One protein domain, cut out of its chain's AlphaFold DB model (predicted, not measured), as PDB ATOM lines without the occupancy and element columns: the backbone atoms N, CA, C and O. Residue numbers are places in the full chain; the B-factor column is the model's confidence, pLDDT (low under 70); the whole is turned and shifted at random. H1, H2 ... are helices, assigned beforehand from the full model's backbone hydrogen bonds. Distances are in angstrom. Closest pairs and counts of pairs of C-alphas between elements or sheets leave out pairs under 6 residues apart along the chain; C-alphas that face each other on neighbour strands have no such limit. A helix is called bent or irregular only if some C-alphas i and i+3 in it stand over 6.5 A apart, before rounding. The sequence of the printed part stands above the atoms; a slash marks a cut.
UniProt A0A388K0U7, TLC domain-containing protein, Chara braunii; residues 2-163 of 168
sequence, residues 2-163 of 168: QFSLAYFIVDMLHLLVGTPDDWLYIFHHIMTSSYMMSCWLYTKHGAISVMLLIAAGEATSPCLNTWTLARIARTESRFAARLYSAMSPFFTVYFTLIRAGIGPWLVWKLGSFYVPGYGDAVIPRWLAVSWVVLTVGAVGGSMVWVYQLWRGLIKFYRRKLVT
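Overview. This is residues 2 to 163 of the 168 residues of the protein "TLC domain-containing protein" of Chara braunii (UniProt A0A388K0U7). The model is an elongated up-and-down bundle of four helices, H2, H3, H5b and H6, with the long hairpin of H5b and H6 making most of its length. H1 packs on H2 at one side of the bundle, while H4 and the arm H5a form a V-shaped corner near one end, and the tip of H6 sticks out with residues 158 to 163. The printed part has 162 residues with six named helices, H1 to H6 in order, and no named strand; the class is all helix. It is a rod, only just compact, close to loose, with a radius of gyration of the C-alphas of 18.0 A and spans of 63 by 31 by 22 A.

Arrangement. H1, residues 2 to 18, forms a helical hairpin with H2, residues 23 to 43; they touch, closest at the C-alphas of Met 12 and His 29, 6.4 A apart, at a shallow tilt of 28 degrees, opposite ways. H2 is only just irregular: C-alphas 40 and 43 are 6.7 A apart. With residues 32 to 40 alone, H2 touches H3, residues 47 to 58, in a second hairpin, closest at the C-alphas of Cys 39 and Ala 47, 6.0 A. H4, residues 61 to 72, meets H3 only through their link. H5, residues 78 to 114, was assigned as one helix by its hydrogen bonds but is bent: C-alphas 86 and 89 are 6.9 A apart, and its arms H5a, residues 78 to 86, and H5b, residues 89 to 114, stand at a steep tilt of 51 degrees. H4 touches H5a with residues 67 to 71 alone, the closest C-alphas being those of Ala 70 and Ala 80, 4.7 A. H4 and H5b only just touch, with 3 pairs of C-alphas within 8 A, closest at Cys 63 and Phe 91, 6.5 A. H5b touches H3 with residues 98 to 110 alone, closest at the C-alphas of Ala 56 and Ile 98, 6.5 A. H6, residues 125 to 162, forms a hairpin with H5b at a shallow tilt of 17 degrees; their closest C-alphas are those of Tyr 114 and Ala 128, 5.7 A. H6 touches H2 with residues 131 to 141 alone, closest at the C-alphas of His 28 and Ala 138, 5.1 A; H3 and H6 are near each other. Every O i to N i+4 pair is within hydrogen-bond range in H1, H3, H4, H5a and H6, against 16 of 17 in H2 and 20 of 22 in H5b.

Along the chain. H1 begins at C-alpha 2, (32.098, -51.289, 27.408), and is 24.0 A long. H2 measures 28.5 A, H3 15.9 A, H4 16.2 A, H5a 12.3 A and H5b 36.4 A, which begins at C-alpha 89, (6.448, -34.377, 43.325). H6, 55.9 A, ends at C-alpha 162, (0.506, -27.574, 60.016).

Size, cuts and confidence. The C-alphas farthest apart are those of Ala 121 and Thr 163, 63.4 A. The printed part has no cut. The links are tight but for that from H5 to H6, which is short with 10 residues. The mean pLDDT of the printed part is 93.6, and residue 163 alone is under 70.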
ATOM      1  N   GLN A   2      30.764 -51.617  26.852       92.38
ATOM      2  CA  GLN A   2      32.098 -51.289  27.408       92.38
ATOM      3  C   GLN A   2      32.154 -49.901  28.065       92.38
ATOM      4  O   GLN A   2      32.593 -49.788  29.202       92.38
ATOM      5  N   PHE A   3      31.631 -48.877  27.382       93.00
ATOM      6  CA  PHE A   3      31.502 -47.530  27.941       93.00
ATOM      7  C   PHE A   3      30.687 -47.521  29.246       93.00
ATOM      8  O   PHE A   3      31.154 -47.013  30.257       93.00
ATOM      9  N   SER A   4      29.508 -48.151  29.249       93.69
ATOM     10  CA  SER A   4      28.653 -48.259  30.439       93.69
ATOM     11  C   SER A   4      29.338 -49.010  31.584       93.69
ATOM     12  O   SER A   4      29.234 -48.596  32.728       93.69
ATOM     13  N   LEU A   5      30.080 -50.079  31.292       94.44
ATOM     14  CA  LEU A   5      30.827 -50.825  32.301       94.44
ATOM     15  C   LEU A   5      31.946 -49.968  32.909       94.44
ATOM     16  O   LEU A   5      32.089 -49.942  34.125       94.44
ATOM     17  N   ALA A   6      32.703 -49.238  32.086       94.94
ATOM     18  CA  ALA A   6      33.725 -48.313  32.573       94.94
ATOM     19  C   ALA A   6      33.113 -47.208  33.449       94.94
ATOM     20  O   ALA A   6      33.632 -46.927  34.526       94.94
ATOM     21  N   TYR A   7      31.979 -46.642  33.026       94.12
ATOM     22  CA  TYR A   7      31.219 -45.671  33.813       94.12
ATOM     23  C   TYR A   7      30.817 -46.232  35.185       94.12
ATOM     24  O   TYR A   7      31.139 -45.622  36.198       94.12
ATOM     25  N   PHE A   8      30.213 -47.424  35.242       94.44
ATOM     26  CA  PHE A   8      29.811 -48.054  36.508       94.44
ATOM     27  C   PHE A   8      30.995 -48.402  37.416       94.44
ATOM     28  O   PHE A   8      30.857 -48.357  38.634       94.44
ATOM     29  N   ILE A   9      32.158 -48.743  36.853       94.12
ATOM     30  CA  ILE A   9      33.380 -48.966  37.641       94.12
ATOM     31  C   ILE A   9      33.825 -47.661  38.305       94.12
ATOM     32  O   ILE A   9      34.135 -47.655  39.494       94.12
ATOM     33  N   VAL A  10      33.845 -46.554  37.558       95.31
ATOM     34  CA  VAL A  10      34.203 -45.242  38.113       95.31
ATOM     35  C   VAL A  10      33.179 -44.797  39.156       95.31
ATOM     36  O   VAL A  10      33.580 -44.346  40.228       95.31
ATOM     37  N   ASP A  11      31.883 -44.977  38.888       92.81
ATOM     38  CA  ASP A  11      30.827 -44.626  39.842       92.81
ATOM     39  C   ASP A  11      30.941 -45.466  41.121       92.81
ATOM     40  O   ASP A  11      30.909 -44.933  42.223       92.81
ATOM     41  N   MET A  12      31.233 -46.765  41.004       93.88
ATOM     42  CA  MET A  12      31.506 -47.624  42.159       93.88
ATOM     43  C   MET A  12      32.666 -47.107  43.017       93.88
ATOM     44  O   MET A  12      32.551 -47.044  44.240       93.88
ATOM     45  N   LEU A  13      33.788 -46.733  42.397       94.56
ATOM     46  CA  LEU A  13      34.933 -46.178  43.127       94.56
ATOM     47  C   LEU A  13      34.560 -44.872  43.833       94.56
ATOM     48  O   LEU A  13      34.955 -44.659  44.979       94.56
ATOM     49  N   HIS A  14      33.769 -44.024  43.174       91.75
ATOM     50  CA  HIS A  14      33.256 -42.806  43.783       91.75
ATOM     51  C   HIS A  14      32.385 -43.107  45.010       91.75
ATOM     52  O   HIS A  14      32.583 -42.484  46.049       91.75
ATOM     53  N   LEU A  15      31.488 -44.092  44.932       90.81
ATOM     54  CA  LEU A  15      30.615 -44.474  46.045       90.81
ATOM     55  C   LEU A  15      31.388 -45.018  47.244       90.81
ATOM     56  O   LEU A  15      31.107 -44.632  48.376       90.81
ATOM     57  N   LEU A  16      32.381 -45.876  47.000       92.31
ATOM     58  CA  LEU A  16      33.191 -46.477  48.061       92.31
ATOM     59  C   LEU A  16      34.032 -45.444  48.823       92.31
ATOM     60  O   LEU A  16      34.306 -45.641  50.004       92.31
ATOM     61  N   VAL A  17      34.444 -44.357  48.166       93.69
ATOM     62  CA  VAL A  17      35.284 -43.313  48.778       93.69
ATOM     63  C   VAL A  17      34.453 -42.145  49.316       93.69
ATOM     64  O   VAL A  17      34.721 -41.654  50.408       93.69
ATOM     65  N   GLY A  18      33.470 -41.672  48.550       89.88
ATOM     66  CA  GLY A  18      32.719 -40.451  48.846       89.88
ATOM     67  C   GLY A  18      31.482 -40.667  49.716       89.88
ATOM     68  O   GLY A  18      31.111 -39.778  50.481       89.88
ATOM     69  N   THR A  19      30.842 -41.833  49.612       88.06
ATOM     70  CA  THR A  19      29.579 -42.152  50.298       88.06
ATOM     71  C   THR A  19      29.541 -43.616  50.759       88.06
ATOM     72  O   THR A  19      28.631 -44.354  50.370       88.06
ATOM     73  N   PRO A  20      30.505 -44.064  51.590       89.69
ATOM     74  CA  PRO A  20      30.638 -45.477  51.960       89.69
ATOM     75  C   PRO A  20      29.429 -46.026  52.734       89.69
ATOM     76  O   PRO A  20      29.190 -47.230  52.730       89.69
ATOM     77  N   ASP A  21      28.644 -45.153  53.367       91.38
ATOM     78  CA  ASP A  21      27.467 -45.538  54.148       91.38
ATOM     79  C   ASP A  21      26.215 -45.811  53.291       91.38
ATOM     80  O   ASP A  21      25.214 -46.319  53.809       91.38
ATOM     81  N   ASP A  22      26.231 -45.501  51.986       88.25
ATOM     82  CA  ASP A  22      25.108 -45.784  51.080       88.25
ATOM     83  C   ASP A  22      25.143 -47.232  50.571       88.25
ATOM     84  O   ASP A  22      25.302 -47.531  49.382       88.25
ATOM     85  N   TRP A  23      24.978 -48.162  51.511       89.38
ATOM     86  CA  TRP A  23      25.010 -49.600  51.247       89.38
ATOM     87  C   TRP A  23      24.008 -50.026  50.175       89.38
ATOM     88  O   TRP A  23      24.311 -50.894  49.360       89.38
ATOM     89  N   LEU A  24      22.820 -49.412  50.142       88.75
ATOM     90  CA  LEU A  24      21.783 -49.746  49.165       88.75
ATOM     91  C   LEU A  24      22.281 -49.486  47.737       88.75
ATOM     92  O   LEU A  24      22.119 -50.336  46.857       88.75
ATOM     93  N   TYR A  25      22.892 -48.323  47.514       87.69
ATOM     94  CA  TYR A  25      23.368 -47.920  46.199       87.69
ATOM     95  C   TYR A  25      24.662 -48.646  45.803       87.69
ATOM     96  O   TYR A  25      24.805 -49.043  44.641       87.69
ATOM     97  N   ILE A  26      25.542 -48.939  46.769       92.56
ATOM     98  CA  ILE A  26      26.731 -49.785  46.570       92.56
ATOM     99  C   ILE A  26      26.319 -51.197  46.133       92.56
ATOM    100  O   ILE A  26      26.758 -51.671  45.085       92.56
ATOM    101  N   PHE A  27      25.425 -51.867  46.871       92.38
ATOM    102  CA  PHE A  27      24.956 -53.205  46.492       92.38
ATOM    103  C   PHE A  27      24.263 -53.200  45.129       92.38
ATOM    104  O   PHE A  27      24.480 -54.113  44.330       92.38
ATOM    105  N   HIS A  28      23.475 -52.164  44.826       92.94
ATOM    106  CA  HIS A  28      22.881 -51.986  43.502       92.94
ATOM    107  C   HIS A  28      23.945 -51.962  42.395       92.94
ATOM    108  O   HIS A  28      23.822 -52.689  41.408       92.94
ATOM    109  N   HIS A  29      25.012 -51.182  42.577       93.56
ATOM    110  CA  HIS A  29      26.100 -51.091  41.606       93.56
ATOM    111  C   HIS A  29      26.881 -52.397  41.477       93.56
ATOM    112  O   HIS A  29      27.280 -52.747  40.365       93.56
ATOM    113  N   ILE A  30      27.056 -53.151  42.570       94.44
ATOM    114  CA  ILE A  30      27.714 -54.463  42.535       94.44
ATOM    115  C   ILE A  30      26.879 -55.406  41.671       94.44
ATOM    116  O   ILE A  30      27.401 -55.972  40.715       94.44
ATOM    117  N   MET A  31      25.573 -55.514  41.938       94.88
ATOM    118  CA  MET A  31      24.679 -56.401  41.187       94.88
ATOM    119  C   MET A  31      24.663 -56.072  39.687       94.88
ATOM    120  O   MET A  31      24.829 -56.966  38.852       94.88
ATOM    121  N   THR A  32      24.523 -54.791  39.336       94.25
ATOM    122  CA  THR A  32      24.484 -54.338  37.936       94.25
ATOM    123  C   THR A  32      25.829 -54.542  37.232       94.25
ATOM    124  O   THR A  32      25.873 -55.027  36.097       94.25
ATOM    125  N   SER A  33      26.944 -54.249  37.911       95.19
ATOM    126  CA  SER A  33      28.292 -54.435  37.361       95.19
ATOM    127  C   SER A  33      28.639 -55.909  37.183       95.19
ATOM    128  O   SER A  33      29.175 -56.282  36.142       95.19
ATOM    129  N   SER A  34      28.292 -56.775  38.141       95.31
ATOM    130  CA  SER A  34      28.476 -58.228  38.028       95.31
ATOM    131  C   SER A  34      27.740 -58.794  36.816       95.31
ATOM    132  O   SER A  34      28.318 -59.582  36.060       95.31
ATOM    133  N   TYR A  35      26.505 -58.343  36.567       96.75
ATOM    134  CA  TYR A  35      25.770 -58.736  35.369       96.75
ATOM    135  C   TYR A  35      26.513 -58.270  34.101       96.75
ATOM    136  O   TYR A  35      26.898 -59.104  33.277       96.75
ATOM    137  N   MET A  36      26.845 -56.981  33.972       96.38
ATOM    138  CA  MET A  36      27.589 -56.476  32.806       96.38
ATOM    139  C   MET A  36      28.919 -57.196  32.563       96.38
ATOM    140  O   MET A  36      29.231 -57.542  31.422       96.38
ATOM    141  N   MET A  37      29.702 -57.431  33.617       96.31
ATOM    142  CA  MET A  37      30.986 -58.122  33.525       96.31
ATOM    143  C   MET A  37      30.809 -59.553  33.033       96.31
ATOM    144  O   MET A  37      31.550 -59.981  32.158       96.31
ATOM    145  N   SER A  38      29.807 -60.287  33.518       96.50
ATOM    146  CA  SER A  38      29.551 -61.653  33.042       96.50
ATOM    147  C   SER A  38      29.060 -61.706  31.584       96.50
ATOM    148  O   SER A  38      29.444 -62.612  30.842       96.50
ATOM    149  N   CYS A  39      28.299 -60.705  31.124       96.19
ATOM    150  CA  CYS A  39      27.971 -60.545  29.704       96.19
ATOM    151  C   CYS A  39      29.226 -60.255  28.867       96.19
ATOM    152  O   CYS A  39      29.415 -60.832  27.797       96.19
ATOM    153  N   TRP A  40      30.100 -59.360  29.341       94.94
ATOM    154  CA  TRP A  40      31.257 -58.894  28.571       94.94
ATOM    155  C   TRP A  40      32.424 -59.876  28.583       94.94
ATOM    156  O   TRP A  40      33.040 -60.105  27.548       94.94
ATOM    157  N   LEU A  41      32.782 -60.411  29.742       94.00
ATOM    158  CA  LEU A  41      34.005 -61.185  29.937       94.00
ATOM    159  C   LEU A  41      33.773 -62.676  29.716       94.00
ATOM    160  O   LEU A  41      34.649 -63.325  29.156       94.00
ATOM    161  N   TYR A  42      32.602 -63.192  30.101       94.56
ATOM    162  CA  TYR A  42      32.354 -64.632  30.143       94.56
ATOM    163  C   TYR A  42      31.503 -65.130  28.972       94.56
ATOM    164  O   TYR A  42      31.988 -65.899  28.151       94.56
ATOM    165  N   THR A  43      30.254 -64.678  28.850       95.06
ATOM    166  CA  THR A  43      29.331 -65.256  27.850       95.06
ATOM    167  C   THR A  43      29.472 -64.647  26.463       95.06
ATOM    168  O   THR A  43      29.098 -65.291  25.488       95.06
ATOM    169  N   LYS A  44      29.952 -63.398  26.355       94.62
ATOM    170  CA  LYS A  44      29.897 -62.576  25.126       94.62
ATOM    171  C   LYS A  44      28.471 -62.389  24.575       94.62
ATOM    172  O   LYS A  44      28.302 -61.928  23.450       94.62
ATOM    173  N   HIS A  45      27.453 -62.687  25.384       94.56
ATOM    174  CA  HIS A  45      26.028 -62.606  25.067       94.56
ATOM    175  C   HIS A  45      25.281 -61.867  26.191       94.56
ATOM    176  O   HIS A  45      25.861 -61.495  27.208       94.56
ATOM    177  N   GLY A  46      23.989 -61.579  26.001       93.88
ATOM    178  CA  GLY A  46      23.172 -60.902  27.021       93.88
ATOM    179  C   GLY A  46      23.380 -59.384  27.120       93.88
ATOM    180  O   GLY A  46      22.814 -58.741  28.001       93.88
ATOM    181  N   ALA A  47      24.145 -58.778  26.203       93.56
ATOM    182  CA  ALA A  47      24.367 -57.332  26.192       93.56
ATOM    183  C   ALA A  47      23.050 -56.546  26.074       93.56
ATOM    184  O   ALA A  47      22.845 -55.585  26.805       93.56
ATOM    185  N   ILE A  48      22.124 -56.966  25.207       94.38
ATOM    186  CA  ILE A  48      20.846 -56.261  25.024       94.38
ATOM    187  C   ILE A  48      20.033 -56.249  26.325       94.38
ATOM    188  O   ILE A  48      19.542 -55.196  26.723       94.38
ATOM    189  N   SER A  49      19.923 -57.388  27.018       94.75
ATOM    190  CA  SER A  49      19.112 -57.474  28.235       94.75
ATOM    191  C   SER A  49      19.668 -56.597  29.357       94.75
ATOM    192  O   SER A  49      18.912 -55.842  29.967       94.75
ATOM    193  N   VAL A  50      20.984 -56.624  29.587       95.38
ATOM    194  CA  VAL A  50      21.603 -55.775  30.616       95.38
ATOM    195  C   VAL A  50      21.585 -54.288  30.229       95.38
ATOM    196  O   VAL A  50      21.364 -53.442  31.090       95.38
ATOM    197  N   MET A  51      21.725 -53.943  28.942       95.62
ATOM    198  CA  MET A  51      21.641 -52.548  28.484       95.62
ATOM    199  C   MET A  51      20.231 -51.968  28.616       95.62
ATOM    200  O   MET A  51      20.109 -50.802  28.978       95.62
ATOM    201  N   LEU A  52      19.171 -52.749  28.384       95.62
ATOM    202  CA  LEU A  52      17.794 -52.287  28.609       95.62
ATOM    203  C   LEU A  52      17.518 -52.009  30.094       95.62
ATOM    204  O   LEU A  52      16.890 -51.005  30.425       95.62
ATOM    205  N   LEU A  53      18.021 -52.865  30.988       94.56
ATOM    206  CA  LEU A  53      17.910 -52.665  32.435       94.56
ATOM    207  C   LEU A  53      18.668 -51.418  32.899       94.56
ATOM    208  O   LEU A  53      18.130 -50.625  33.671       94.56
ATOM    209  N   ILE A  54      19.883 -51.212  32.389       94.00
ATOM    210  CA  ILE A  54      20.679 -50.016  32.689       94.00
ATOM    211  C   ILE A  54      20.011 -48.771  32.130       94.00
ATOM    212  O   ILE A  54      19.882 -47.796  32.855       94.00
ATOM    213  N   ALA A  55      19.516 -48.800  30.894       94.19
ATOM    214  CA  ALA A  55      18.798 -47.669  30.316       94.19
ATOM    215  C   ALA A  55      17.577 -47.278  31.163       94.19
ATOM    216  O   ALA A  55      17.360 -46.095  31.407       94.19
ATOM    217  N   ALA A  56      16.818 -48.255  31.670       93.12
ATOM    218  CA  ALA A  56      15.712 -47.989  32.588       93.12
ATOM    219  C   ALA A  56      16.195 -47.374  33.914       93.12
ATOM    220  O   ALA A  56      15.567 -46.451  34.428       93.12
ATOM    221  N   GLY A  57      17.319 -47.840  34.462       90.00
ATOM    222  CA  GLY A  57      17.927 -47.222  35.638       90.00
ATOM    223  C   GLY A  57      18.348 -45.772  35.379       90.00
ATOM    224  O   GLY A  57      17.892 -44.848  36.060       90.00
ATOM    225  N   GLU A  58      19.153 -45.570  34.343       92.19
ATOM    226  CA  GLU A  58      19.774 -44.292  33.998       92.19
ATOM    227  C   GLU A  58      18.787 -43.237  33.505       92.19
ATOM    228  O   GLU A  58      19.018 -42.043  33.689       92.19
ATOM    229  N   ALA A  59      17.633 -43.640  32.967       93.94
ATOM    230  CA  ALA A  59      16.565 -42.709  32.602       93.94
ATOM    231  C   ALA A  59      16.139 -41.813  33.781       93.94
ATOM    232  O   ALA A  59      15.649 -40.700  33.578       93.94
ATOM    233  N   THR A  60      16.333 -42.275  35.021       92.69
ATOM    234  CA  THR A  60      16.025 -41.503  36.234       92.69
ATOM    235  C   THR A  60      17.190 -40.660  36.760       92.69
ATOM    236  O   THR A  60      16.944 -39.742  37.545       92.69
ATOM    237  N   SER A  61      18.425 -40.919  36.319       90.56
ATOM    238  CA  SER A  61      19.656 -40.335  36.872       90.56
ATOM    239  C   SER A  61      19.753 -38.813  36.723       90.56
ATOM    240  O   SER A  61      20.079 -38.162  37.716       90.56
ATOM    241  N   PRO A  62      19.412 -38.186  35.575       91.38
ATOM    242  CA  PRO A  62      19.458 -36.727  35.467       91.38
ATOM    243  C   PRO A  62      18.557 -36.047  36.504       91.38
ATOM    244  O   PRO A  62      19.004 -35.173  37.244       91.38
ATOM    245  N   CYS A  63      17.308 -36.507  36.629       93.19
ATOM    246  CA  CYS A  63      16.367 -35.972  37.610       93.19
ATOM    247  C   CYS A  63      16.819 -36.253  39.046       93.19
ATOM    248  O   CYS A  63      16.728 -35.366  39.892       93.19
ATOM    249  N   LEU A  64      17.320 -37.463  39.317       91.81
ATOM    250  CA  LEU A  64      17.852 -37.851  40.622       91.81
ATOM    251  C   LEU A  64      19.002 -36.931  41.047       91.81
ATOM    252  O   LEU A  64      18.967 -36.378  42.144       91.81
ATOM    253  N   ASN A  65      19.983 -36.716  40.174       92.12
ATOM    254  CA  ASN A  65      21.163 -35.909  40.474       92.12
ATOM    255  C   ASN A  65      20.793 -34.441  40.684       92.12
ATOM    256  O   ASN A  65      21.191 -33.843  41.685       92.12
ATOM    257  N   THR A  66      19.958 -33.865  39.811       94.19
ATOM    258  CA  THR A  66      19.447 -32.501  40.009       94.19
ATOM    259  C   THR A  66      18.661 -32.387  41.319       94.19
ATOM    260  O   THR A  66      18.796 -31.393  42.033       94.19
ATOM    261  N   TRP A  67      17.869 -33.403  41.677       95.38
ATOM    262  CA  TRP A  67      17.055 -33.399  42.896       95.38
ATOM    263  C   TRP A  67      17.925 -33.463  44.144       95.38
ATOM    264  O   TRP A  67      17.702 -32.707  45.090       95.38
ATOM    265  N   THR A  68      18.945 -34.317  44.126       91.75
ATOM    266  CA  THR A  68      19.910 -34.475  45.215       91.75
ATOM    267  C   THR A  68      20.733 -33.206  45.411       91.75
ATOM    268  O   THR A  68      20.823 -32.718  46.537       91.75
ATOM    269  N   LEU A  69      21.243 -32.596  44.337       93.88
ATOM    270  CA  LEU A  69      21.971 -31.325  44.420       93.88
ATOM    271  C   LEU A  69      21.089 -30.199  44.970       93.88
ATOM    272  O   LEU A  69      21.486 -29.498  45.900       93.88
ATOM    273  N   ALA A  70      19.857 -30.067  44.465       94.62
ATOM    274  CA  ALA A  70      18.904 -29.083  44.973       94.62
ATOM    275  C   ALA A  70      18.556 -29.331  46.450       94.62
ATOM    276  O   ALA A  70      18.415 -28.383  47.221       94.62
ATOM    277  N   ARG A  71      18.451 -30.600  46.870       93.19
ATOM    278  CA  ARG A  71      18.212 -30.988  48.266       93.19
ATOM    279  C   ARG A  71      19.366 -30.585  49.179       93.19
ATOM    280  O   ARG A  71      19.091 -30.115  50.281       93.19
ATOM    281  N   ILE A  72      20.610 -30.802  48.755       93.56
ATOM    282  CA  ILE A  72      21.810 -30.462  49.533       93.56
ATOM    283  C   ILE A  72      21.930 -28.940  49.659       93.56
ATOM    284  O   ILE A  72      22.072 -28.427  50.762       93.56
ATOM    285  N   ALA A  73      21.761 -28.204  48.558       94.38
ATOM    286  CA  ALA A  73      21.946 -26.751  48.518       94.38
ATOM    287  C   ALA A  73      20.737 -25.926  49.010       94.38
ATOM    288  O   ALA A  73      20.762 -24.696  48.954       94.38
ATOM    289  N   ARG A  74      19.650 -26.562  49.473       93.19
ATOM    290  CA  ARG A  74      18.386 -25.865  49.793       93.19
ATOM    291  C   ARG A  74      18.481 -24.857  50.942       93.19
ATOM    292  O   ARG A  74      17.630 -23.980  51.018       93.19
ATOM    293  N   THR A  75      19.437 -25.013  51.858       93.12
ATOM    294  CA  THR A  75      19.656 -24.066  52.970       93.12
ATOM    295  C   THR A  75      20.489 -22.868  52.533       93.12
ATOM    296  O   THR A  75      20.268 -21.767  53.021       93.12
ATOM    297  N   GLU A  76      21.365 -23.076  51.551       94.50
ATOM    298  CA  GLU A  76      22.320 -22.078  51.067       94.50
ATOM    299  C   GLU A  76      21.754 -21.222  49.924       94.50
ATOM    300  O   GLU A  76      22.199 -20.102  49.690       94.50
ATOM    301  N   SER A  77      20.758 -21.726  49.183       94.81
ATOM    302  CA  SER A  77      20.204 -21.042  48.011       94.81
ATOM    303  C   SER A  77      18.680 -21.104  47.943       94.81
ATOM    304  O   SER A  77      18.065 -22.173  47.880       94.81
ATOM    305  N   ARG A  78      18.052 -19.923  47.831       94.06
ATOM    306  CA  ARG A  78      16.600 -19.789  47.602       94.06
ATOM    307  C   ARG A  78      16.161 -20.452  46.296       94.06
ATOM    308  O   ARG A  78      15.070 -21.018  46.237       94.06
ATOM    309  N   PHE A  79      16.999 -20.394  45.258       95.12
ATOM    310  CA  PHE A  79      16.723 -21.068  43.991       95.12
ATOM    311  C   PHE A  79      16.709 -22.589  44.175       95.12
ATOM    312  O   PHE A  79      15.745 -23.236  43.774       95.12
ATOM    313  N   ALA A  80      17.708 -23.146  44.869       94.44
ATOM    314  CA  ALA A  80      17.769 -24.576  45.159       94.44
ATOM    315  C   ALA A  80      16.563 -25.052  45.987       94.44
ATOM    316  O   ALA A  80      15.970 -26.081  45.671       94.44
ATOM    317  N   ALA A  81      16.129 -24.275  46.985       93.88
ATOM    318  CA  ALA A  81      14.938 -24.590  47.776       93.88
ATOM    319  C   ALA A  81      13.651 -24.645  46.932       93.88
ATOM    320  O   ALA A  81      12.828 -25.556  47.098       93.88
ATOM    321  N   ARG A  82      13.478 -23.686  46.010       94.12
ATOM    322  CA  ARG A  82      12.343 -23.657  45.072       94.12
ATOM    323  C   ARG A  82      12.398 -24.834  44.105       94.12
ATOM    324  O   ARG A  82      11.397 -25.532  43.966       94.12
ATOM    325  N   LEU A  83      13.561 -25.089  43.504       94.94
ATOM    326  CA  LEU A  83      13.770 -26.202  42.579       94.94
ATOM    327  C   LEU A  83      13.497 -27.550  43.256       94.94
ATOM    328  O   LEU A  83      12.733 -28.353  42.731       94.94
ATOM    329  N   TYR A  84      14.036 -27.769  44.459       94.31
ATOM    330  CA  TYR A  84      13.778 -28.969  45.254       94.31
ATOM    331  C   TYR A  84      12.281 -29.166  45.516       94.31
ATOM    332  O   TYR A  84      11.748 -30.256  45.301       94.31
ATOM    333  N   SER A  85      11.583 -28.113  45.947       92.25
ATOM    334  CA  SER A  85      10.151 -28.184  46.268       92.25
ATOM    335  C   SER A  85       9.289 -28.451  45.031       92.25
ATOM    336  O   SER A  85       8.367 -29.258  45.102       92.25
ATOM    337  N   ALA A  86       9.599 -27.807  43.903       93.00
ATOM    338  CA  ALA A  86       8.868 -27.976  42.648       93.00
ATOM    339  C   ALA A  86       9.125 -29.345  42.004       93.00
ATOM    340  O   ALA A  86       8.209 -29.969  41.476       93.00
ATOM    341  N   MET A  87      10.364 -29.833  42.071       93.62
ATOM    342  CA  MET A  87      10.759 -31.069  41.405       93.62
ATOM    343  C   MET A  87      10.428 -32.320  42.219       93.62
ATOM    344  O   MET A  87      10.251 -33.381  41.632       93.62
ATOM    345  N   SER A  88      10.306 -32.226  43.550       93.69
ATOM    346  CA  SER A  88      10.050 -33.391  44.414       93.69
ATOM    347  C   SER A  88       8.804 -34.209  44.030       93.69
ATOM    348  O   SER A  88       8.929 -35.433  43.956       93.69
ATOM    349  N   PRO A  89       7.625 -33.613  43.744       94.31
ATOM    350  CA  PRO A  89       6.448 -34.377  43.325       94.31
ATOM    351  C   PRO A  89       6.647 -35.045  41.964       94.31
ATOM    352  O   PRO A  89       6.430 -36.249  41.835       94.31
ATOM    353  N   PHE A  90       7.117 -34.279  40.973       95.00
ATOM    354  CA  PHE A  90       7.381 -34.780  39.623       95.00
ATOM    355  C   PHE A  90       8.372 -35.944  39.650       95.00
ATOM    356  O   PHE A  90       8.084 -37.022  39.135       95.00
ATOM    357  N   PHE A  91       9.511 -35.747  40.313       94.75
ATOM    358  CA  PHE A  91      10.546 -36.759  40.434       94.75
ATOM    359  C   PHE A  91      10.037 -38.006  41.158       94.75
ATOM    360  O   PHE A  91      10.308 -39.109  40.703       94.75
ATOM    361  N   THR A  92       9.249 -37.856  42.228       95.25
ATOM    362  CA  THR A  92       8.688 -39.007  42.953       95.25
ATOM    363  C   THR A  92       7.801 -39.863  42.049       95.25
ATOM    364  O   THR A  92       7.943 -41.087  42.026       95.25
ATOM    365  N   VAL A  93       6.922 -39.240  41.260       95.94
ATOM    366  CA  VAL A  93       6.047 -39.957  40.319       95.94
ATOM    367  C   VAL A  93       6.859 -40.580  39.185       95.94
ATOM    368  O   VAL A  93       6.721 -41.773  38.926       95.94
ATOM    369  N   TYR A  94       7.743 -39.810  38.549       95.56
ATOM    370  CA  TYR A  94       8.589 -40.292  37.457       95.56
ATOM    371  C   TYR A  94       9.459 -41.478  37.891       95.56
ATOM    372  O   TYR A  94       9.454 -42.528  37.251       95.56
ATOM    373  N   PHE A  95      10.133 -41.354  39.036       94.69
ATOM    374  CA  PHE A  95      10.942 -42.422  39.611       94.69
ATOM    375  C   PHE A  95      10.097 -43.664  39.914       94.69
ATOM    376  O   PHE A  95      10.529 -44.778  39.632       94.69
ATOM    377  N   THR A  96       8.869 -43.488  40.414       96.19
ATOM    378  CA  THR A  96       7.929 -44.597  40.648       96.19
ATOM    379  C   THR A  96       7.557 -45.308  39.347       96.19
ATOM    380  O   THR A  96       7.631 -46.529  39.291       96.19
ATOM    381  N   LEU A  97       7.208 -44.582  38.282       96.38
ATOM    382  CA  LEU A  97       6.814 -45.187  37.002       96.38
ATOM    383  C   LEU A  97       7.938 -46.026  36.392       96.38
ATOM    384  O   LEU A  97       7.727 -47.171  35.990       96.38
ATOM    385  N   ILE A  98       9.149 -45.472  36.359       95.69
ATOM    386  CA  ILE A  98      10.293 -46.168  35.776       95.69
ATOM    387  C   ILE A  98      10.711 -47.341  36.660       95.69
ATOM    388  O   ILE A  98      10.830 -48.471  36.188       95.69
ATOM    389  N   ARG A  99      10.908 -47.106  37.961       93.50
ATOM    390  CA  ARG A  99      11.465 -48.134  38.840       93.50
ATOM    391  C   ARG A  99      10.443 -49.185  39.217       93.50
ATOM    392  O   ARG A  99      10.815 -50.345  39.189       93.50
ATOM    393  N   ALA A 100       9.208 -48.815  39.560       94.06
ATOM    394  CA  ALA A 100       8.160 -49.734  40.026       94.06
ATOM    395  C   ALA A 100       7.209 -50.215  38.921       94.06
ATOM    396  O   ALA A 100       6.476 -51.175  39.135       94.06
ATOM    397  N   GLY A 101       7.236 -49.590  37.741       95.50
ATOM    398  CA  GLY A 101       6.548 -50.082  36.548       95.50
ATOM    399  C   GLY A 101       7.502 -50.817  35.608       95.50
ATOM    400  O   GLY A 101       7.483 -52.045  35.520       95.50
ATOM    401  N   ILE A 102       8.361 -50.059  34.915       96.50
ATOM    402  CA  ILE A 102       9.241 -50.598  33.861       96.50
ATOM    403  C   ILE A 102      10.244 -51.615  34.425       96.50
ATOM    404  O   ILE A 102      10.447 -52.665  33.818       96.50
ATOM    405  N   GLY A 103      10.836 -51.349  35.593       95.25
ATOM    406  CA  GLY A 103      11.792 -52.252  36.248       95.25
ATOM    407  C   GLY A 103      11.249 -53.677  36.456       95.25
ATOM    408  O   GLY A 103      11.804 -54.616  35.883       95.25
ATOM    409  N   PRO A 104      10.156 -53.870  37.222       96.25
ATOM    410  CA  PRO A 104       9.519 -55.170  37.410       96.25
ATOM    411  C   PRO A 104       9.088 -55.836  36.107       96.25
ATOM    412  O   PRO A 104       9.251 -57.047  35.960       96.25
ATOM    413  N   TRP A 105       8.592 -55.063  35.139       97.50
ATOM    414  CA  TRP A 105       8.240 -55.602  33.828       97.50
ATOM    415  C   TRP A 105       9.464 -56.174  33.094       97.50
ATOM    416  O   TRP A 105       9.400 -57.291  32.577       97.50
ATOM    417  N   LEU A 106      10.605 -55.474  33.106       97.00
ATOM    418  CA  LEU A 106      11.857 -55.975  32.529       97.00
ATOM    419  C   LEU A 106      12.383 -57.209  33.271       97.00
ATOM    420  O   LEU A 106      12.827 -58.156  32.621       97.00
ATOM    421  N   VAL A 107      12.293 -57.240  34.605       96.94
ATOM    422  CA  VAL A 107      12.642 -58.422  35.416       96.94
ATOM    423  C   VAL A 107      11.787 -59.619  35.016       96.94
ATOM    424  O   VAL A 107      12.313 -60.711  34.809       96.94
ATOM    425  N   TRP A 108      10.477 -59.420  34.868       97.81
ATOM    426  CA  TRP A 108       9.568 -60.477  34.441       97.81
ATOM    427  C   TRP A 108       9.908 -60.979  33.035       97.81
ATOM    428  O   TRP A 108      10.023 -62.188  32.833       97.81
ATOM    429  N   LYS A 109      10.162 -60.077  32.077       97.56
ATOM    430  CA  LYS A 109      10.611 -60.448  30.724       97.56
ATOM    431  C   LYS A 109      11.902 -61.265  30.769       97.56
ATOM    432  O   LYS A 109      11.969 -62.313  30.130       97.56
ATOM    433  N   LEU A 110      12.882 -60.827  31.557       96.88
ATOM    434  CA  LEU A 110      14.154 -61.521  31.747       96.88
ATOM    435  C   LEU A 110      13.947 -62.931  32.319       96.88
ATOM    436  O   LEU A 110      14.450 -63.903  31.757       96.88
ATOM    437  N   GLY A 111      13.167 -63.048  33.395       97.25
ATOM    438  CA  GLY A 111      12.869 -64.319  34.055       97.25
ATOM    439  C   GLY A 111      12.101 -65.285  33.155       97.25
ATOM    440  O   GLY A 111      12.491 -66.442  33.031       97.25
ATOM    441  N   SER A 112      11.067 -64.801  32.462       97.75
ATOM    442  CA  SER A 112      10.259 -65.608  31.535       97.75
ATOM    443  C   SER A 112      11.064 -66.182  30.365       97.75
ATOM    444  O   SER A 112      10.699 -67.221  29.827       97.75
ATOM    445  N   PHE A 113      12.170 -65.531  29.988       96.75
ATOM    446  CA  PHE A 113      13.061 -66.000  28.932       96.75
ATOM    447  C   PHE A 113      14.149 -66.945  29.466       96.75
ATOM    448  O   PHE A 113      14.352 -68.038  28.941       96.75
ATOM    449  N   TYR A 114      14.860 -66.551  30.521       96.06
ATOM    450  CA  TYR A 114      16.043 -67.291  30.964       96.06
ATOM    451  C   TYR A 114      15.736 -68.480  31.879       96.06
ATOM    452  O   TYR A 114      16.423 -69.493  31.783       96.06
ATOM    453  N   VAL A 115      14.708 -68.407  32.732       96.44
ATOM    454  CA  VAL A 115      14.399 -69.490  33.688       96.44
ATOM    455  C   VAL A 115      13.962 -70.786  32.984       96.44
ATOM    456  O   VAL A 115      14.457 -71.845  33.370       96.44
ATOM    457  N   PRO A 116      13.123 -70.751  31.927       97.31
ATOM    458  CA  PRO A 116      12.782 -71.959  31.168       97.31
ATOM    459  C   PRO A 116      13.932 -72.501  30.302       97.31
ATOM    460  O   PRO A 116      13.824 -73.608  29.778       97.31
ATOM    461  N   GLY A 117      15.023 -71.741  30.149       95.62
ATOM    462  CA  GLY A 117      16.207 -72.148  29.396       95.62
ATOM    463  C   GLY A 117      16.203 -71.784  27.913       95.62
ATOM    464  O   GLY A 117      16.952 -72.378  27.141       95.62
ATOM    465  N   TYR A 118      15.413 -70.793  27.482       95.94
ATOM    466  CA  TYR A 118      15.408 -70.356  26.077       95.94
ATOM    467  C   TYR A 118      16.761 -69.779  25.605       95.94
ATOM    468  O   TYR A 118      16.989 -69.656  24.405       95.94
ATOM    469  N   GLY A 119      17.665 -69.435  26.532       94.25
ATOM    470  CA  GLY A 119      19.019 -68.942  26.247       94.25
ATOM    471  C   GLY A 119      20.136 -69.991  26.342       94.25
ATOM    472  O   GLY A 119      21.298 -69.643  26.132       94.25
ATOM    473  N   ASP A 120      19.816 -71.250  26.650       96.62
ATOM    474  CA  ASP A 120      20.809 -72.267  27.036       96.62
ATOM    475  C   ASP A 120      21.810 -72.634  25.938       96.62
ATOM    476  O   ASP A 120      22.906 -73.104  26.234       96.62
ATOM    477  N   ALA A 121      21.459 -72.390  24.674       96.31
ATOM    478  CA  ALA A 121      22.344 -72.641  23.540       96.31
ATOM    479  C   ALA A 121      23.635 -71.800  23.584       96.31
ATOM    480  O   ALA A 121      24.630 -72.179  22.973       96.31
ATOM    481  N   VAL A 122      23.623 -70.657  24.283       96.25
ATOM    482  CA  VAL A 122      24.750 -69.707  24.331       96.25
ATOM    483  C   VAL A 122      25.118 -69.248  25.743       96.25
ATOM    484  O   VAL A 122      26.226 -68.758  25.956       96.25
ATOM    485  N   ILE A 123      24.213 -69.378  26.717       96.31
ATOM    486  CA  ILE A 123      24.423 -68.929  28.097       96.31
ATOM    487  C   ILE A 123      24.113 -70.086  29.053       96.31
ATOM    488  O   ILE A 123      22.997 -70.600  29.029       96.31
ATOM    489  N   PRO A 124      25.034 -70.465  29.958       96.44
ATOM    490  CA  PRO A 124      24.749 -71.471  30.974       96.44
ATOM    491  C   PRO A 124      23.554 -71.076  31.850       96.44
ATOM    492  O   PRO A 124      23.529 -69.981  32.418       96.44
ATOM    493  N   ARG A 125      22.590 -71.988  32.021       95.31
ATOM    494  CA  ARG A 125      21.329 -71.704  32.728       95.31
ATOM    495  C   ARG A 125      21.528 -71.149  34.138       95.31
ATOM    496  O   ARG A 125      20.840 -70.213  34.526       95.31
ATOM    497  N   TRP A 126      22.485 -71.681  34.900       96.81
ATOM    498  CA  TRP A 126      22.769 -71.211  36.264       96.81
ATOM    499  C   TRP A 126      23.180 -69.732  36.298       96.81
ATOM    500  O   TRP A 126      22.782 -68.997  37.200       96.81
ATOM    501  N   LEU A 127      23.938 -69.285  35.293       96.81
ATOM    502  CA  LEU A 127      24.375 -67.901  35.168       96.81
ATOM    503  C   LEU A 127      23.209 -67.011  34.738       96.81
ATOM    504  O   LEU A 127      23.016 -65.931  35.280       96.81
ATOM    505  N   ALA A 128      22.379 -67.489  33.813       96.88
ATOM    506  CA  ALA A 128      21.179 -66.772  33.408       96.88
ATOM    507  C   ALA A 128      20.187 -66.590  34.575       96.88
ATOM    508  O   ALA A 128      19.624 -65.513  34.762       96.88
ATOM    509  N   VAL A 129      20.011 -67.623  35.405       97.12
ATOM    510  CA  VAL A 129      19.201 -67.554  36.630       97.12
ATOM    511  C   VAL A 129      19.821 -66.593  37.643       97.12
ATOM    512  O   VAL A 129      19.094 -65.804  38.247       97.12
ATOM    513  N   SER A 130      21.149 -66.585  37.805       97.38
ATOM    514  CA  SER A 130      21.802 -65.627  38.705       97.38
ATOM    515  C   SER A 130      21.592 -64.180  38.248       97.38
ATOM    516  O   SER A 130      21.328 -63.320  39.084       97.38
ATOM    517  N   TRP A 131      21.573 -63.903  36.940       97.25
ATOM    518  CA  TRP A 131      21.215 -62.581  36.410       97.25
ATOM    519  C   TRP A 131      19.802 -62.150  36.794       97.25
ATOM    520  O   TRP A 131      19.590 -60.995  37.173       97.25
ATOM    521  N   VAL A 132      18.834 -63.068  36.740       97.44
ATOM    522  CA  VAL A 132      17.459 -62.795  37.181       97.44
ATOM    523  C   VAL A 132      17.442 -62.441  38.667       97.44
ATOM    524  O   VAL A 132      16.857 -61.424  39.034       97.44
ATOM    525  N   VAL A 133      18.144 -63.206  39.510       97.31
ATOM    526  CA  VAL A 133      18.244 -62.944  40.958       97.31
ATOM    527  C   VAL A 133      18.880 -61.581  41.247       97.31
ATOM    528  O   VAL A 133      18.322 -60.799  42.017       97.31
ATOM    529  N   LEU A 134      20.000 -61.256  40.595       96.50
ATOM    530  CA  LEU A 134      20.660 -59.951  40.729       96.50
ATOM    531  C   LEU A 134      19.719 -58.807  40.334       96.50
ATOM    532  O   LEU A 134      19.645 -57.790  41.021       96.50
ATOM    533  N   THR A 135      18.953 -58.986  39.256       95.75
ATOM    534  CA  THR A 135      18.021 -57.957  38.778       95.75
ATOM    535  C   THR A 135      16.831 -57.787  39.728       95.75
ATOM    536  O   THR A 135      16.430 -56.656  40.003       95.75
ATOM    537  N   VAL A 136      16.301 -58.878  40.296       96.44
ATOM    538  CA  VAL A 136      15.277 -58.824  41.356       96.44
ATOM    539  C   VAL A 136      15.797 -58.040  42.560       96.44
ATOM    540  O   VAL A 136      15.093 -57.164  43.057       96.44
ATOM    541  N   GLY A 137      17.035 -58.292  42.995       94.94
ATOM    542  CA  GLY A 137      17.670 -57.547  44.086       94.94
ATOM    543  C   GLY A 137      17.817 -56.054  43.774       94.94
ATOM    544  O   GLY A 137      17.418 -55.207  44.575       94.94
ATOM    545  N   ALA A 138      18.316 -55.713  42.585       92.94
ATOM    546  CA  ALA A 138      18.512 -54.327  42.154       92.94
ATOM    547  C   ALA A 138      17.190 -53.541  42.045       92.94
ATOM    548  O   ALA A 138      17.104 -52.385  42.484       92.94
ATOM    549  N   VAL A 139      16.144 -54.166  41.496       93.56
ATOM    550  CA  VAL A 139      14.799 -53.580  41.409       93.56
ATOM    551  C   VAL A 139      14.136 -53.520  42.786       93.56
ATOM    552  O   VAL A 139      13.537 -52.501  43.120       93.56
ATOM    553  N   GLY A 140      14.310 -54.540  43.628       93.19
ATOM    554  CA  GLY A 140      13.832 -54.550  45.012       93.19
ATOM    555  C   GLY A 140      14.423 -53.408  45.841       93.19
ATOM    556  O   GLY A 140      13.681 -52.664  46.482       93.19
ATOM    557  N   GLY A 141      15.736 -53.178  45.748       90.69
ATOM    558  CA  GLY A 141      16.383 -52.012  46.362       90.69
ATOM    559  C   GLY A 141      15.807 -50.687  45.848       90.69
ATOM    560  O   GLY A 141      15.551 -49.768  46.626       90.69
ATOM    561  N   SER A 142      15.485 -50.613  44.551       90.94
ATOM    562  CA  SER A 142      14.818 -49.437  43.974       90.94
ATOM    563  C   SER A 142      13.407 -49.223  44.549       90.94
ATOM    564  O   SER A 142      13.017 -48.078  44.774       90.94
ATOM    565  N   MET A 143      12.652 -50.291  44.852       92.50
ATOM    566  CA  MET A 143      11.332 -50.187  45.504       92.50
ATOM    567  C   MET A 143      11.434 -49.595  46.910       92.50
ATOM    568  O   MET A 143      10.611 -48.766  47.303       92.50
ATOM    569  N   VAL A 144      12.463 -49.982  47.668       93.69
ATOM    570  CA  VAL A 144      12.732 -49.404  48.992       93.69
ATOM    571  C   VAL A 144      12.946 -47.893  48.872       93.69
ATOM    572  O   VAL A 144      12.432 -47.125  49.686       93.69
ATOM    573  N   TRP A 145      13.645 -47.449  47.829       91.44
ATOM    574  CA  TRP A 145      13.874 -46.028  47.581       91.44
ATOM    575  C   TRP A 145      12.598 -45.282  47.160       91.44
ATOM    576  O   TRP A 145      12.325 -44.199  47.680       91.44
ATOM    577  N   VAL A 146      11.750 -45.890  46.316       94.12
ATOM    578  CA  VAL A 146      10.402 -45.374  45.993       94.12
ATOM    579  C   VAL A 146       9.600 -45.130  47.275       94.12
ATOM    580  O   VAL A 146       9.047 -44.046  47.471       94.12
ATOM    581  N   TYR A 147       9.579 -46.099  48.190       94.69
ATOM    582  CA  TYR A 147       8.893 -45.956  49.475       94.69
ATOM    583  C   TYR A 147       9.452 -44.794  50.309       94.69
ATOM    584  O   TYR A 147       8.688 -43.996  50.860       94.69
ATOM    585  N   GLN A 148      10.779 -44.652  50.381       93.25
ATOM    586  CA  GLN A 148      11.414 -43.542  51.095       93.25
ATOM    587  C   GLN A 148      11.056 -42.174  50.495       93.25
ATOM    588  O   GLN A 148      10.775 -41.242  51.255       93.25
ATOM    589  N   LEU A 149      10.997 -42.057  49.163       93.06
ATOM    590  CA  LEU A 149      10.573 -40.829  48.485       93.06
ATOM    591  C   LEU A 149       9.140 -40.444  48.839       93.06
ATOM    592  O   LEU A 149       8.905 -39.320  49.287       93.06
ATOM    593  N   TRP A 150       8.191 -41.374  48.706       96.81
ATOM    594  CA  TRP A 150       6.787 -41.113  49.026       96.81
ATOM    595  C   TRP A 150       6.603 -40.707  50.487       96.81
ATOM    596  O   TRP A 150       5.930 -39.715  50.773       96.81
ATOM    597  N   ARG A 151       7.264 -41.394  51.428       95.94
ATOM    598  CA  ARG A 151       7.254 -40.987  52.845       95.94
ATOM    599  C   ARG A 151       7.806 -39.584  53.051       95.94
ATOM    600  O   ARG A 151       7.233 -38.814  53.824       95.94
ATOM    601  N   GLY A 152       8.922 -39.262  52.399       92.94
ATOM    602  CA  GLY A 152       9.544 -37.943  52.463       92.94
ATOM    603  C   GLY A 152       8.608 -36.852  51.952       92.94
ATOM    604  O   GLY A 152       8.419 -35.839  52.630       92.94
ATOM    605  N   LEU A 153       7.962 -37.096  50.811       93.12
ATOM    606  CA  LEU A 153       7.027 -36.175  50.172       93.12
ATOM    607  C   LEU A 153       5.775 -35.941  51.029       93.12
ATOM    608  O   LEU A 153       5.411 -34.796  51.297       93.12
ATOM    609  N   ILE A 154       5.158 -37.008  51.541       93.69
ATOM    610  CA  ILE A 154       3.985 -36.916  52.426       93.69
ATOM    611  C   ILE A 154       4.333 -36.128  53.693       93.69
ATOM    612  O   ILE A 154       3.582 -35.245  54.112       93.69
ATOM    613  N   LYS A 155       5.493 -36.404  54.301       92.00
ATOM    614  CA  LYS A 155       5.967 -35.679  55.489       92.00
ATOM    615  C   LYS A 155       6.211 -34.196  55.193       92.00
ATOM    616  O   LYS A 155       5.905 -33.360  56.043       92.00
ATOM    617  N   PHE A 156       6.745 -33.869  54.016       88.50
ATOM    618  CA  PHE A 156       6.966 -32.492  53.574       88.50
ATOM    619  C   PHE A 156       5.648 -31.713  53.469       88.50
ATOM    620  O   PHE A 156       5.508 -30.665  54.101       88.50
ATOM    621  N   TYR A 157       4.649 -32.257  52.769       88.56
ATOM    622  CA  TYR A 157       3.344 -31.601  52.637       88.56
ATOM    623  C   TYR A 157       2.577 -31.524  53.957       88.56
ATOM    624  O   TYR A 157       1.998 -30.483  54.259       88.56
ATOM    625  N   ARG A 158       2.640 -32.564  54.798       89.75
ATOM    626  CA  ARG A 158       2.019 -32.531  56.131       89.75
ATOM    627  C   ARG A 158       2.561 -31.382  56.983       89.75
ATOM    628  O   ARG A 158       1.787 -30.692  57.631       89.75
ATOM    629  N   ARG A 159       3.878 -31.148  56.970       86.75
ATOM    630  CA  ARG A 159       4.490 -30.023  57.702       86.75
ATOM    631  C   ARG A 159       4.018 -28.673  57.167       86.75
ATOM    632  O   ARG A 159       3.683 -27.803  57.957       86.75
ATOM    633  N   LYS A 160       3.927 -28.518  55.844       78.62
ATOM    634  CA  LYS A 160       3.451 -27.275  55.219       78.62
ATOM    635  C   LYS A 160       1.990 -26.947  55.564       78.62
ATOM    636  O   LYS A 160       1.649 -25.779  55.666       78.62
ATOM    637  N   LEU A 161       1.151 -27.964  55.779       76.62
ATOM    638  CA  LEU A 161      -0.238 -27.780  56.218       76.62
ATOM    639  C   LEU A 161      -0.350 -27.358  57.694       76.62
ATOM    640  O   LEU A 161      -1.236 -26.586  58.036       76.62
ATOM    641  N   VAL A 162       0.533 -27.859  58.565       75.12
ATOM    642  CA  VAL A 162       0.506 -27.574  60.016       75.12
ATOM    643  C   VAL A 162       1.140 -26.222  60.359       75.12
ATOM    644  O   VAL A 162       0.689 -25.547  61.279       75.12
ATOM    645  N   THR A 163       2.164 -25.802  59.619       62.28
ATOM    646  CA  THR A 163       2.743 -24.452  59.705       62.28
ATOM    647  C   THR A 163       2.385 -23.678  58.441       62.28
ATOM    648  O   THR A 163       3.177 -23.701  57.492       62.28
TER     649      THR A 163